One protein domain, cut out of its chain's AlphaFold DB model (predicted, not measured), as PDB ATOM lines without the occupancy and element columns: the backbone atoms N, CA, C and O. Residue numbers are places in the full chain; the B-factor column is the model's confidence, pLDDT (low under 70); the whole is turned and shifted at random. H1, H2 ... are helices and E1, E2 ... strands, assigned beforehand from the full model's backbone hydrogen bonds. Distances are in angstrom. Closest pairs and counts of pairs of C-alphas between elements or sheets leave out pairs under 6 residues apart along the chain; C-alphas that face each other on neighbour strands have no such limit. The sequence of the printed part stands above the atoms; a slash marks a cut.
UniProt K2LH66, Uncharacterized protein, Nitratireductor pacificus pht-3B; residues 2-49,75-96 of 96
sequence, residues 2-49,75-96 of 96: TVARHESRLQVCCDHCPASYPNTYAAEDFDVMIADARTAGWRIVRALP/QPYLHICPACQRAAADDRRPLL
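What this domain is: This is residues 2 to 49 and 75 to 96 of the 96 residues of an uncharacterized protein of Nitratireductor pacificus pht-3B (UniProt K2LH66). A short two-stranded ribbon of E3 and E4 sits in the middle, with the small hairpin E1 and E2 and the helix H1 toward one end of the long axis, and the helix H2 toward the other, where residues 89 to 96 stick out as a tail. The long link of residues 12 to 29 runs away from the hairpin and folds back to it, and residues 25 to 26 pair antiparallel with residues 9 to 10 of E2. The printed part has 70 residues, with two named helices and four named strands in the order E1, E2, H1, E3, E4, H2; the strands form two separate antiparallel pairs, E1 - E2 and E3 - E4. The class is mixed, helices and strands, with under half of the residues in named elements. The whole is only just compact, close to loose, with a radius of gyration of the C-alphas of 13.3 A and an elongated outline of 49 by 28 by 20 A.

Where its parts are: E1 is residues 4 to 6, 6.1 A long, and begins at C-alpha 4 (190.748, 180.171, 245.608). E2 is residues 9 to 11, 6.7 A long. H1 is residues 30 to 39, 14.3 A long, with C-alpha 30 at (199.845, 172.554, 248.860). E3 is residues 43 to 46, 10.0 A long, and E4 is residues 77 to 80, 9.8 A long. H2 is residues 82 to 90, 12.2 A long, and ends at C-alpha 90 (206.349, 201.544, 255.326).

How they stand to each other: The hairpin E1 and E2 is antiparallel at 144 degrees, with N 6 and O 9 2.8 A apart and N 11 and O 4 2.9 A apart, within hydrogen-bond range. The closest C-alphas of E2 and H1, those of Leu 10 and Phe 30, are 7.6 A apart. The closest of H1 and E3, those of Arg 38 and Ile 44, are 7.1 A apart. H1 and E4 are near each other, with 5 pairs of C-alphas within 10 A. E3 and E4 are antiparallel at 161 degrees, with N 78 and O 45 2.8 A apart and N 43 and O 80 2.9 A apart, within hydrogen-bond range. The closest C-alphas of E3 and H2, those of Arg 43 and Gln 85, are 7.2 A apart. H1 and H2 are apart, and E1 is apart from H1, E3, E4 and H2. In H1 and H2 every O i to N i+4 pair is within hydrogen-bond range.

The domain as a whole: The two C-alphas farthest apart, those of Glu 7 and Leu 96, are 49.6 A from each other. Without residues 89 to 96, which stand free, the body spans 32 by 27 by 20 A. Residues 50 to 74 are not printed, and C-alphas 49 and 75 are 9.8 A apart across that cut. The link from E2 to H1 is long, with 18 residues. Mean pLDDT of the printed part is 74.7, and residues 2 to 8, 46 to 49, 75 to 77 and 88 to 96 of this predicted model are under 70.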
ATOM      1  N   THR A   2     192.115 184.254 251.212       63.22
ATOM      2  CA  THR A   2     191.704 182.828 251.289       63.22
ATOM      3  C   THR A   2     191.783 182.095 249.949       63.22
ATOM      4  O   THR A   2     191.123 182.477 248.995       63.22
ATOM      5  N   VAL A   3     192.637 181.071 249.884       60.22
ATOM      6  CA  VAL A   3     193.031 180.325 248.676       60.22
ATOM      7  C   VAL A   3     191.819 179.995 247.800       60.22
ATOM      8  O   VAL A   3     190.885 179.334 248.262       60.22
ATOM      9  N   ALA A   4     191.826 180.450 246.546       65.25
ATOM     10  CA  ALA A   4     190.748 180.171 245.608       65.25
ATOM     11  C   ALA A   4     190.944 178.770 245.017       65.25
ATOM     12  O   ALA A   4     192.017 178.445 244.506       65.25
ATOM     13  N   ARG A   5     189.906 177.930 245.106       66.25
ATOM     14  CA  ARG A   5     189.833 176.675 244.351       66.25
ATOM     15  C   ARG A   5     189.260 176.979 242.973       66.25
ATOM     16  O   ARG A   5     188.086 177.327 242.875       66.25
ATOM     17  N   HIS A   6     190.067 176.830 241.931       66.38
ATOM     18  CA  HIS A   6     189.640 176.941 240.540       66.38
ATOM     19  C   HIS A   6     189.928 175.618 239.834       66.38
ATOM     20  O   HIS A   6     191.071 175.174 239.826       66.38
ATOM     21  N   GLU A   7     188.897 174.962 239.294       62.25
ATOM     22  CA  GLU A   7     189.041 173.726 238.502       62.25
ATOM     23  C   GLU A   7     189.924 172.657 239.174       62.25
ATOM     24  O   GLU A   7     190.871 172.150 238.584       62.25
ATOM     25  N   SER A   8     189.641 172.331 240.443       67.88
ATOM     26  CA  SER A   8     190.412 171.394 241.293       67.88
ATOM     27  C   SER A   8     191.841 171.819 241.672       67.88
ATOM     28  O   SER A   8     192.531 171.090 242.384       67.88
ATOM     29  N   ARG A   9     192.258 173.031 241.290       74.44
ATOM     30  CA  ARG A   9     193.551 173.621 241.640       74.44
ATOM     31  C   ARG A   9     193.420 174.745 242.662       74.44
ATOM     32  O   ARG A   9     192.392 175.407 242.759       74.44
ATOM     33  N   LEU A  10     194.469 174.939 243.447       81.50
ATOM     34  CA  LEU A  10     194.616 175.945 244.486       81.50
ATOM     35  C   LEU A  10     195.417 177.133 243.963       81.50
ATOM     36  O   LEU A  10     196.447 176.959 243.312       81.50
ATOM     37  N   GLN A  11     194.952 178.335 244.287       82.12
ATOM     38  CA  GLN A  11     195.631 179.586 243.984       82.12
ATOM     39  C   GLN A  11     195.725 180.455 245.236       82.12
ATOM     40  O   GLN A  11     194.725 180.691 245.920       82.12
ATOM     41  N   VAL A  12     196.923 180.964 245.527       82.31
ATOM     42  CA  VAL A  12     197.126 181.920 246.620       82.31
ATOM     43  C   VAL A  12     196.612 183.293 246.192       82.31
ATOM     44  O   VAL A  12     197.053 183.840 245.184       82.31
ATOM     45  N   CYS A  13     195.711 183.870 246.980       84.06
ATOM     46  CA  CYS A  13     195.192 185.222 246.786       84.06
ATOM     47  C   CYS A  13     195.574 186.097 247.979       84.06
ATOM     48  O   CYS A  13     195.708 185.604 249.101       84.06
ATOM     49  N   CYS A  14     195.799 187.387 247.735       84.50
ATOM     50  CA  CYS A  14     196.098 188.330 248.802       84.50
ATOM     51  C   CYS A  14     194.825 188.672 249.577       84.50
ATOM     52  O   CYS A  14     193.760 188.878 248.997       84.50
ATOM     53  N   ASP A  15     194.942 188.790 250.896       80.56
ATOM     54  CA  ASP A  15     193.802 189.163 251.731       80.56
ATOM     55  C   ASP A  15     193.469 190.665 251.662       80.56
ATOM     56  O   ASP A  15     192.326 191.058 251.864       80.56
ATOM     57  N   HIS A  16     194.454 191.498 251.317       76.38
ATOM     58  CA  HIS A  16     194.346 192.962 251.363       76.38
ATOM     59  C   HIS A  16     194.132 193.633 250.002       76.38
ATOM     60  O   HIS A  16     193.845 194.825 249.944       76.38
ATOM     61  N   CYS A  17     194.312 192.911 248.897       80.12
ATOM     62  CA  CYS A  17     194.202 193.470 247.550       80.12
ATOM     63  C   CYS A  17     193.770 192.380 246.556       80.12
ATOM     64  O   CYS A  17     193.961 191.201 246.846       80.12
ATOM     65  N   PRO A  18     193.256 192.736 245.366       80.75
ATOM     66  CA  PRO A  18     192.823 191.762 244.359       80.75
ATOM     67  C   PRO A  18     193.981 191.022 243.657       80.75
ATOM     68  O   PRO A  18     193.778 190.420 242.607       80.75
ATOM     69  N   ALA A  19     195.203 191.067 244.197       80.81
ATOM     70  CA  ALA A  19     196.340 190.351 243.632       80.81
ATOM     71  C   ALA A  19     196.242 188.848 243.919       80.81
ATOM     72  O   ALA A  19     196.061 188.430 245.067       80.81
ATOM     73  N   SER A  20     196.449 188.042 242.886       81.12
ATOM     74  CA  SER A  20     196.566 186.591 242.969       81.12
ATOM     75  C   SER A  20     197.940 186.134 242.492       81.12
ATOM     76  O   SER A  20     198.594 186.779 241.669       81.12
ATOM     77  N   TYR A  21     198.408 185.026 243.053       80.50
ATOM     78  CA  TYR A  21     199.621 184.373 242.597       80.50
ATOM     79  C   TYR A  21     199.361 183.734 241.224       80.50
ATOM     80  O   TYR A  21     198.345 183.056 241.073       80.50
ATOM     81  N   PRO A  22     200.220 183.936 240.209       80.81
ATOM     82  CA  PRO A  22     199.935 183.497 238.841       80.81
ATOM     83  C   PRO A  22     199.879 181.971 238.681       80.81
ATOM     84  O   PRO A  22     199.186 181.485 237.792       80.81
ATOM     85  N   ASN A  23     200.568 181.213 239.541       82.75
ATOM     86  CA  ASN A  23     200.578 179.754 239.463       82.75
ATOM     87  C   ASN A  23     199.420 179.132 240.249       82.75
ATOM     88  O   ASN A  23     199.042 179.595 241.328       82.75
ATOM     89  N   THR A  24     198.905 178.031 239.704       83.69
ATOM     90  CA  THR A  24     197.879 177.191 240.325       83.69
ATOM     91  C   THR A  24     198.450 175.802 240.589       83.69
ATOM     92  O   THR A  24     199.228 175.287 239.787       83.69
ATOM     93  N   TYR A  25     198.075 175.197 241.713       81.94
ATOM     94  CA  TYR A  25     198.662 173.950 242.215       81.94
ATOM     95  C   TYR A  25     197.592 172.895 242.467       81.94
ATOM     96  O   TYR A  25     196.446 173.247 242.732       81.94
ATOM     97  N   ALA A  26     197.915 171.604 242.408       82.38
ATOM     98  CA  ALA A  26     196.966 170.597 242.876       82.38
ATOM     99  C   ALA A  26     196.807 170.685 244.404       82.38
ATOM    100  O   ALA A  26     197.635 171.267 245.106       82.38
ATOM    101  N   ALA A  27     195.725 170.114 244.935       76.62
ATOM    102  CA  ALA A  27     195.500 170.110 246.380       76.62
ATOM    103  C   ALA A  27     196.584 169.333 247.154       76.62
ATOM    104  O   ALA A  27     196.885 169.682 248.292       76.62
ATOM    105  N   GLU A  28     197.168 168.312 246.526       78.69
ATOM    106  CA  GLU A  28     198.291 167.524 247.049       78.69
ATOM    107  C   GLU A  28     199.616 168.306 247.084       78.69
ATOM    108  O   GLU A  28     200.419 168.106 247.991       78.69
ATOM    109  N   ASP A  29     199.792 169.284 246.191       82.88
ATOM    110  CA  ASP A  29     200.982 170.143 246.098       82.88
ATOM    111  C   ASP A  29     200.886 171.405 246.970       82.88
ATOM    112  O   ASP A  29     201.545 172.418 246.711       82.88
ATOM    113  N   PHE A  30     200.053 171.384 248.012       77.31
ATOM    114  CA  PHE A  30     199.845 172.554 248.860       77.31
ATOM    115  C   PHE A  30     201.152 173.062 249.481       77.31
ATOM    116  O   PHE A  30     201.397 174.264 249.486       77.31
ATOM    117  N   ASP A  31     202.020 172.177 249.972       79.12
ATOM    118  CA  ASP A  31     203.275 172.594 250.612       79.12
ATOM    119  C   ASP A  31     204.232 173.268 249.610       79.12
ATOM    120  O   ASP A  31     204.809 174.321 249.896       79.12
ATOM    121  N   VAL A  32     204.292 172.735 248.382       84.56
ATOM    122  CA  VAL A  32     205.062 173.301 247.263       84.56
ATOM    123  C   VAL A  32     204.532 174.686 246.894       84.56
ATOM    124  O   VAL A  32     205.314 175.626 246.762       84.56
ATOM    125  N   MET A  33     203.207 174.845 246.815       85.19
ATOM    126  CA  MET A  33     202.564 176.137 246.569       85.19
ATOM    127  C   MET A  33     202.977 177.189 247.607       85.19
ATOM    128  O   MET A  33     203.288 178.328 247.254       85.19
ATOM    129  N   ILE A  34     202.980 176.826 248.893       82.81
ATOM    130  CA  ILE A  34     203.346 177.739 249.982       82.81
ATOM    131  C   ILE A  34     204.840 178.082 249.929       82.81
ATOM    132  O   ILE A  34     205.200 179.243 250.138       82.81
ATOM    133  N   ALA A  35     205.708 177.108 249.642       83.75
ATOM    134  CA  ALA A  35     207.148 177.322 249.505       83.75
ATOM    135  C   ALA A  35     207.487 178.252 248.327       83.75
ATOM    136  O   ALA A  35     208.283 179.184 248.477       83.75
ATOM    137  N   ASP A  36     206.837 178.051 247.181       84.56
ATOM    138  CA  ASP A  36     207.016 178.869 245.983       84.56
ATOM    139  C   ASP A  36     206.500 180.299 246.202       84.56
ATOM    140  O   ASP A  36     207.225 181.269 245.983       84.56
ATOM    141  N   ALA A  37     205.303 180.448 246.781       84.69
ATOM    142  CA  ALA A  37     204.763 181.756 247.141       84.69
ATOM    143  C   ALA A  37     205.683 182.506 248.124       84.69
ATOM    144  O   ALA A  37     205.945 183.698 247.944       84.69
ATOM    145  N   ARG A  38     206.230 181.819 249.138       83.69
ATOM    146  CA  ARG A  38     207.218 182.404 250.065       83.69
ATOM    147  C   ARG A  38     208.490 182.848 249.347       83.69
ATOM    148  O   ARG A  38     208.990 183.933 249.638       83.69
ATOM    149  N   THR A  39     208.975 182.052 248.396       86.12
ATOM    150  CA  THR A  39     210.144 182.383 247.564       86.12
ATOM    151  C   THR A  39     209.874 183.599 246.677       86.12
ATOM    152  O   THR A  39     210.723 184.478 246.552       86.12
ATOM    153  N   ALA A  40     208.651 183.727 246.159       84.94
ATOM    154  CA  ALA A  40     208.173 184.900 245.430       84.94
ATOM    155  C   ALA A  40     207.923 186.135 246.326       84.94
ATOM    156  O   ALA A  40     207.466 187.176 245.845       84.94
ATOM    157  N   GLY A  41     208.203 186.044 247.630       84.19
ATOM    158  CA  GLY A  41     208.084 187.153 248.575       84.19
ATOM    159  C   GLY A  41     206.687 187.337 249.166       84.19
ATOM    160  O   GLY A  41     206.387 188.416 249.673       84.19
ATOM    161  N   TRP A  42     205.825 186.318 249.112       87.06
ATOM    162  CA  TRP A  42     204.551 186.332 249.827       87.06
ATOM    163  C   TRP A  42     204.743 185.966 251.294       87.06
ATOM    164  O   TRP A  42     205.413 184.991 251.647       87.06
ATOM    165  N   ARG A  43     204.077 186.710 252.174       83.31
ATOM    166  CA  ARG A  43     204.070 186.432 253.606       83.31
ATOM    167  C   ARG A  43     202.826 185.636 253.968       83.31
ATOM    168  O   ARG A  43     201.717 186.160 253.964       83.31
ATOM    169  N   ILE A  44     203.045 184.366 254.301       83.06
ATOM    170  CA  ILE A  44     201.994 183.424 254.695       83.06
ATOM    171  C   ILE A  44     202.166 183.111 256.178       83.06
ATOM    172  O   ILE A  44     203.084 182.376 256.564       83.06
ATOM    173  N   VAL A  45     201.313 183.711 257.008       76.50
ATOM    174  CA  VAL A  45     201.362 183.587 258.473       76.50
ATOM    175  C   VAL A  45     200.167 182.805 258.977       76.50
ATOM    176  O   VAL A  45     199.059 182.973 258.477       76.50
ATOM    177  N   ARG A  46     200.388 181.965 259.993       64.94
ATOM    178  CA  ARG A  46     199.280 181.350 260.716       64.94
ATOM    179  C   ARG A  46     198.521 182.459 261.440       64.94
ATOM    180  O   ARG A  46     199.117 183.157 262.258       64.94
ATOM    181  N   ALA A  47     197.243 182.637 261.127       61.88
ATOM    182  CA  ALA A  47     196.351 183.359 262.014       61.88
ATOM    183  C   ALA A  47     196.323 182.534 263.302       61.88
ATOM    184  O   ALA A  47     195.912 181.372 263.268       61.88
ATOM    185  N   LEU A  48     196.869 183.074 264.397       50.72
ATOM    186  CA  LEU A  48     196.798 182.387 265.681       50.72
ATOM    187  C   LEU A  48     195.325 182.015 265.907       50.72
ATOM    188  O   LEU A  48     194.474 182.902 265.779       50.72
ATOM    189  N   PRO A  49     194.999 180.737 266.184       47.38
ATOM    190  CA  PRO A  49     193.674 180.428 266.678       47.38
ATOM    191  C   PRO A  49     193.496 181.280 267.927       47.38
ATOM    192  O   PRO A  49     194.373 181.293 268.792       47.38
ATOM    193  N   GLN A  75     190.137 180.123 257.742       54.84
ATOM    194  CA  GLN A  75     191.342 179.492 257.240       54.84
ATOM    195  C   GLN A  75     192.486 179.980 258.130       54.84
ATOM    196  O   GLN A  75     192.627 181.192 258.316       54.84
ATOM    197  N   PRO A  76     193.281 179.076 258.721       63.19
ATOM    198  CA  PRO A  76     194.229 179.440 259.766       63.19
ATOM    199  C   PRO A  76     195.446 180.183 259.210       63.19
ATOM    200  O   PRO A  76     196.458 180.271 259.891       63.19
ATOM    201  N   TYR A  77     195.383 180.706 257.982       68.81
ATOM    202  CA  TYR A  77     196.495 181.316 257.270       68.81
ATOM    203  C   TYR A  77     196.076 182.629 256.601       68.81
ATOM    204  O   TYR A  77     195.160 182.662 255.777       68.81
ATOM    205  N   LEU A  78     196.796 183.701 256.924       76.44
ATOM    206  CA  LEU A  78     196.746 184.982 256.225       76.44
ATOM    207  C   LEU A  78     197.804 184.987 255.122       76.44
ATOM    208  O   LEU A  78     198.961 184.642 255.372       76.44
ATOM    209  N   HIS A  79     197.403 185.407 253.923       84.56
ATOM    210  CA  HIS A  79     198.251 185.463 252.736       84.56
ATOM    211  C   HIS A  79     198.405 186.927 252.309       84.56
ATOM    212  O   HIS A  79     197.434 187.578 251.926       84.56
ATOM    213  N   ILE A  80     199.624 187.458 252.405       84.06
ATOM    214  CA  ILE A  80     199.929 188.863 252.126       84.06
ATOM    215  C   ILE A  80     200.907 188.921 250.953       84.06
ATOM    216  O   ILE A  80     201.993 188.340 251.012       84.06
ATOM    217  N   CYS A  81     200.527 189.627 249.888       87.38
ATOM    218  CA  CYS A  81     201.383 189.819 248.721       87.38
ATOM    219  C   CYS A  81     202.555 190.773 249.033       87.38
ATOM    220  O   CYS A  81     202.454 191.605 249.944       87.38
ATOM    221  N   PRO A  82     203.649 190.730 248.253       83.94
ATOM    222  CA  PRO A  82     204.822 191.575 248.486       83.94
ATOM    223  C   PRO A  82     204.517 193.082 248.445       83.94
ATOM    224  O   PRO A  82     205.148 193.851 249.167       83.94
ATOM    225  N   ALA A  83     203.534 193.523 247.650       84.06
ATOM    226  CA  ALA A  83     203.128 194.928 247.595       84.06
ATOM    227  C   ALA A  83     202.476 195.389 248.911       84.06
ATOM    228  O   ALA A  83     202.907 196.376 249.505       84.06
ATOM    229  N   CYS A  84     201.500 194.630 249.421       83.06
ATOM    230  CA  CYS A  84     200.864 194.911 250.710       83.06
ATOM    231  C   CYS A  84     201.836 194.734 251.880       83.06
ATOM    232  O   CYS A  84     201.765 195.476 252.853       83.06
ATOM    233  N   GLN A  85     202.775 193.792 251.779       81.38
ATOM    234  CA  GLN A  85     203.822 193.624 252.781       81.38
ATOM    235  C   GLN A  85     204.740 194.849 252.853       81.38
ATOM    236  O   GLN A  85     205.090 195.270 253.953       81.38
ATOM    237  N   ARG A  86     205.127 195.419 251.704       80.62
ATOM    238  CA  ARG A  86     205.924 196.651 251.654       80.62
ATOM    239  C   ARG A  86     205.151 197.837 252.224       80.62
ATOM    240  O   ARG A  86     205.702 198.539 253.056       80.62
ATOM    241  N   ALA A  87     203.877 197.997 251.860       75.38
ATOM    242  CA  ALA A  87     203.021 199.048 252.414       75.38
ATOM    243  C   ALA A  87     202.872 198.935 253.944       75.38
ATOM    244  O   ALA A  87     203.040 199.914 254.661       75.38
ATOM    245  N   ALA A  88     202.651 197.724 254.464       67.75
ATOM    246  CA  ALA A  88     202.567 197.480 255.903       67.75
ATOM    247  C   ALA A  88     203.907 197.671 256.643       67.75
ATOM    248  O   ALA A  88     203.917 197.855 257.860       67.75
ATOM    249  N   ALA A  89     205.039 197.569 255.944       66.31
ATOM    250  CA  ALA A  89     206.354 197.869 256.503       66.31
ATOM    251  C   ALA A  89     206.654 199.376 256.489       66.31
ATOM    252  O   ALA A  89     207.289 199.863 257.421       66.31
ATOM    253  N   ASP A  90     206.186 200.094 255.466       62.72
ATOM    254  CA  ASP A  90     206.349 201.544 255.326       62.72
ATOM    255  C   ASP A  90     205.518 202.318 256.361       62.72
ATOM    256  O   ASP A  90     206.040 203.215 257.011       62.72
ATOM    257  N   ASP A  91     204.284 201.881 256.635       59.50
ATOM    258  CA  ASP A  91     203.422 202.453 257.687       59.50
ATOM    259  C   ASP A  91     204.032 202.340 259.102       59.50
ATOM    260  O   ASP A  91     203.811 203.176 259.973       59.50
ATOM    261  N   ARG A  92     204.882 201.331 259.329       57.19
ATOM    262  CA  ARG A  92     205.605 201.145 260.601       57.19
ATOM    263  C   ARG A  92     206.867 201.992 260.710       57.19
ATOM    264  O   ARG A  92     207.578 201.878 261.711       57.19
ATOM    265  N   ARG A  93     207.196 202.786 259.690       48.41
ATOM    266  CA  ARG A  93     208.348 203.678 259.727       48.41
ATOM    267  C   ARG A  93     207.981 204.882 260.599       48.41
ATOM    268  O   ARG A  93     207.108 205.653 260.212       48.41
ATOM    269  N   PRO A  94     208.606 205.064 261.777       47.72
ATOM    270  CA  PRO A  94     208.366 206.263 262.561       47.72
ATOM    271  C   PRO A  94     208.818 207.465 261.732       47.72
ATOM    272  O   PRO A  94     209.932 207.469 261.201       47.72
ATOM    273  N   LEU A  95     207.929 208.449 261.594       57.56
ATOM    274  CA  LEU A  95     208.256 209.766 261.059       57.56
ATOM    275  C   LEU A  95     209.354 210.357 261.956       57.56
ATOM    276  O   LEU A  95     209.090 210.714 263.104       57.56
ATOM    277  N   LEU A  96     210.585 210.351 261.445       45.19
ATOM    278  CA  LEU A  96     211.750 211.034 262.009       45.19
ATOM    279  C   LEU A  96     211.785 212.474 261.508       45.19
ATOM    280  O   LEU A  96     211.551 212.662 260.291       45.19
TER     281      LEU A  96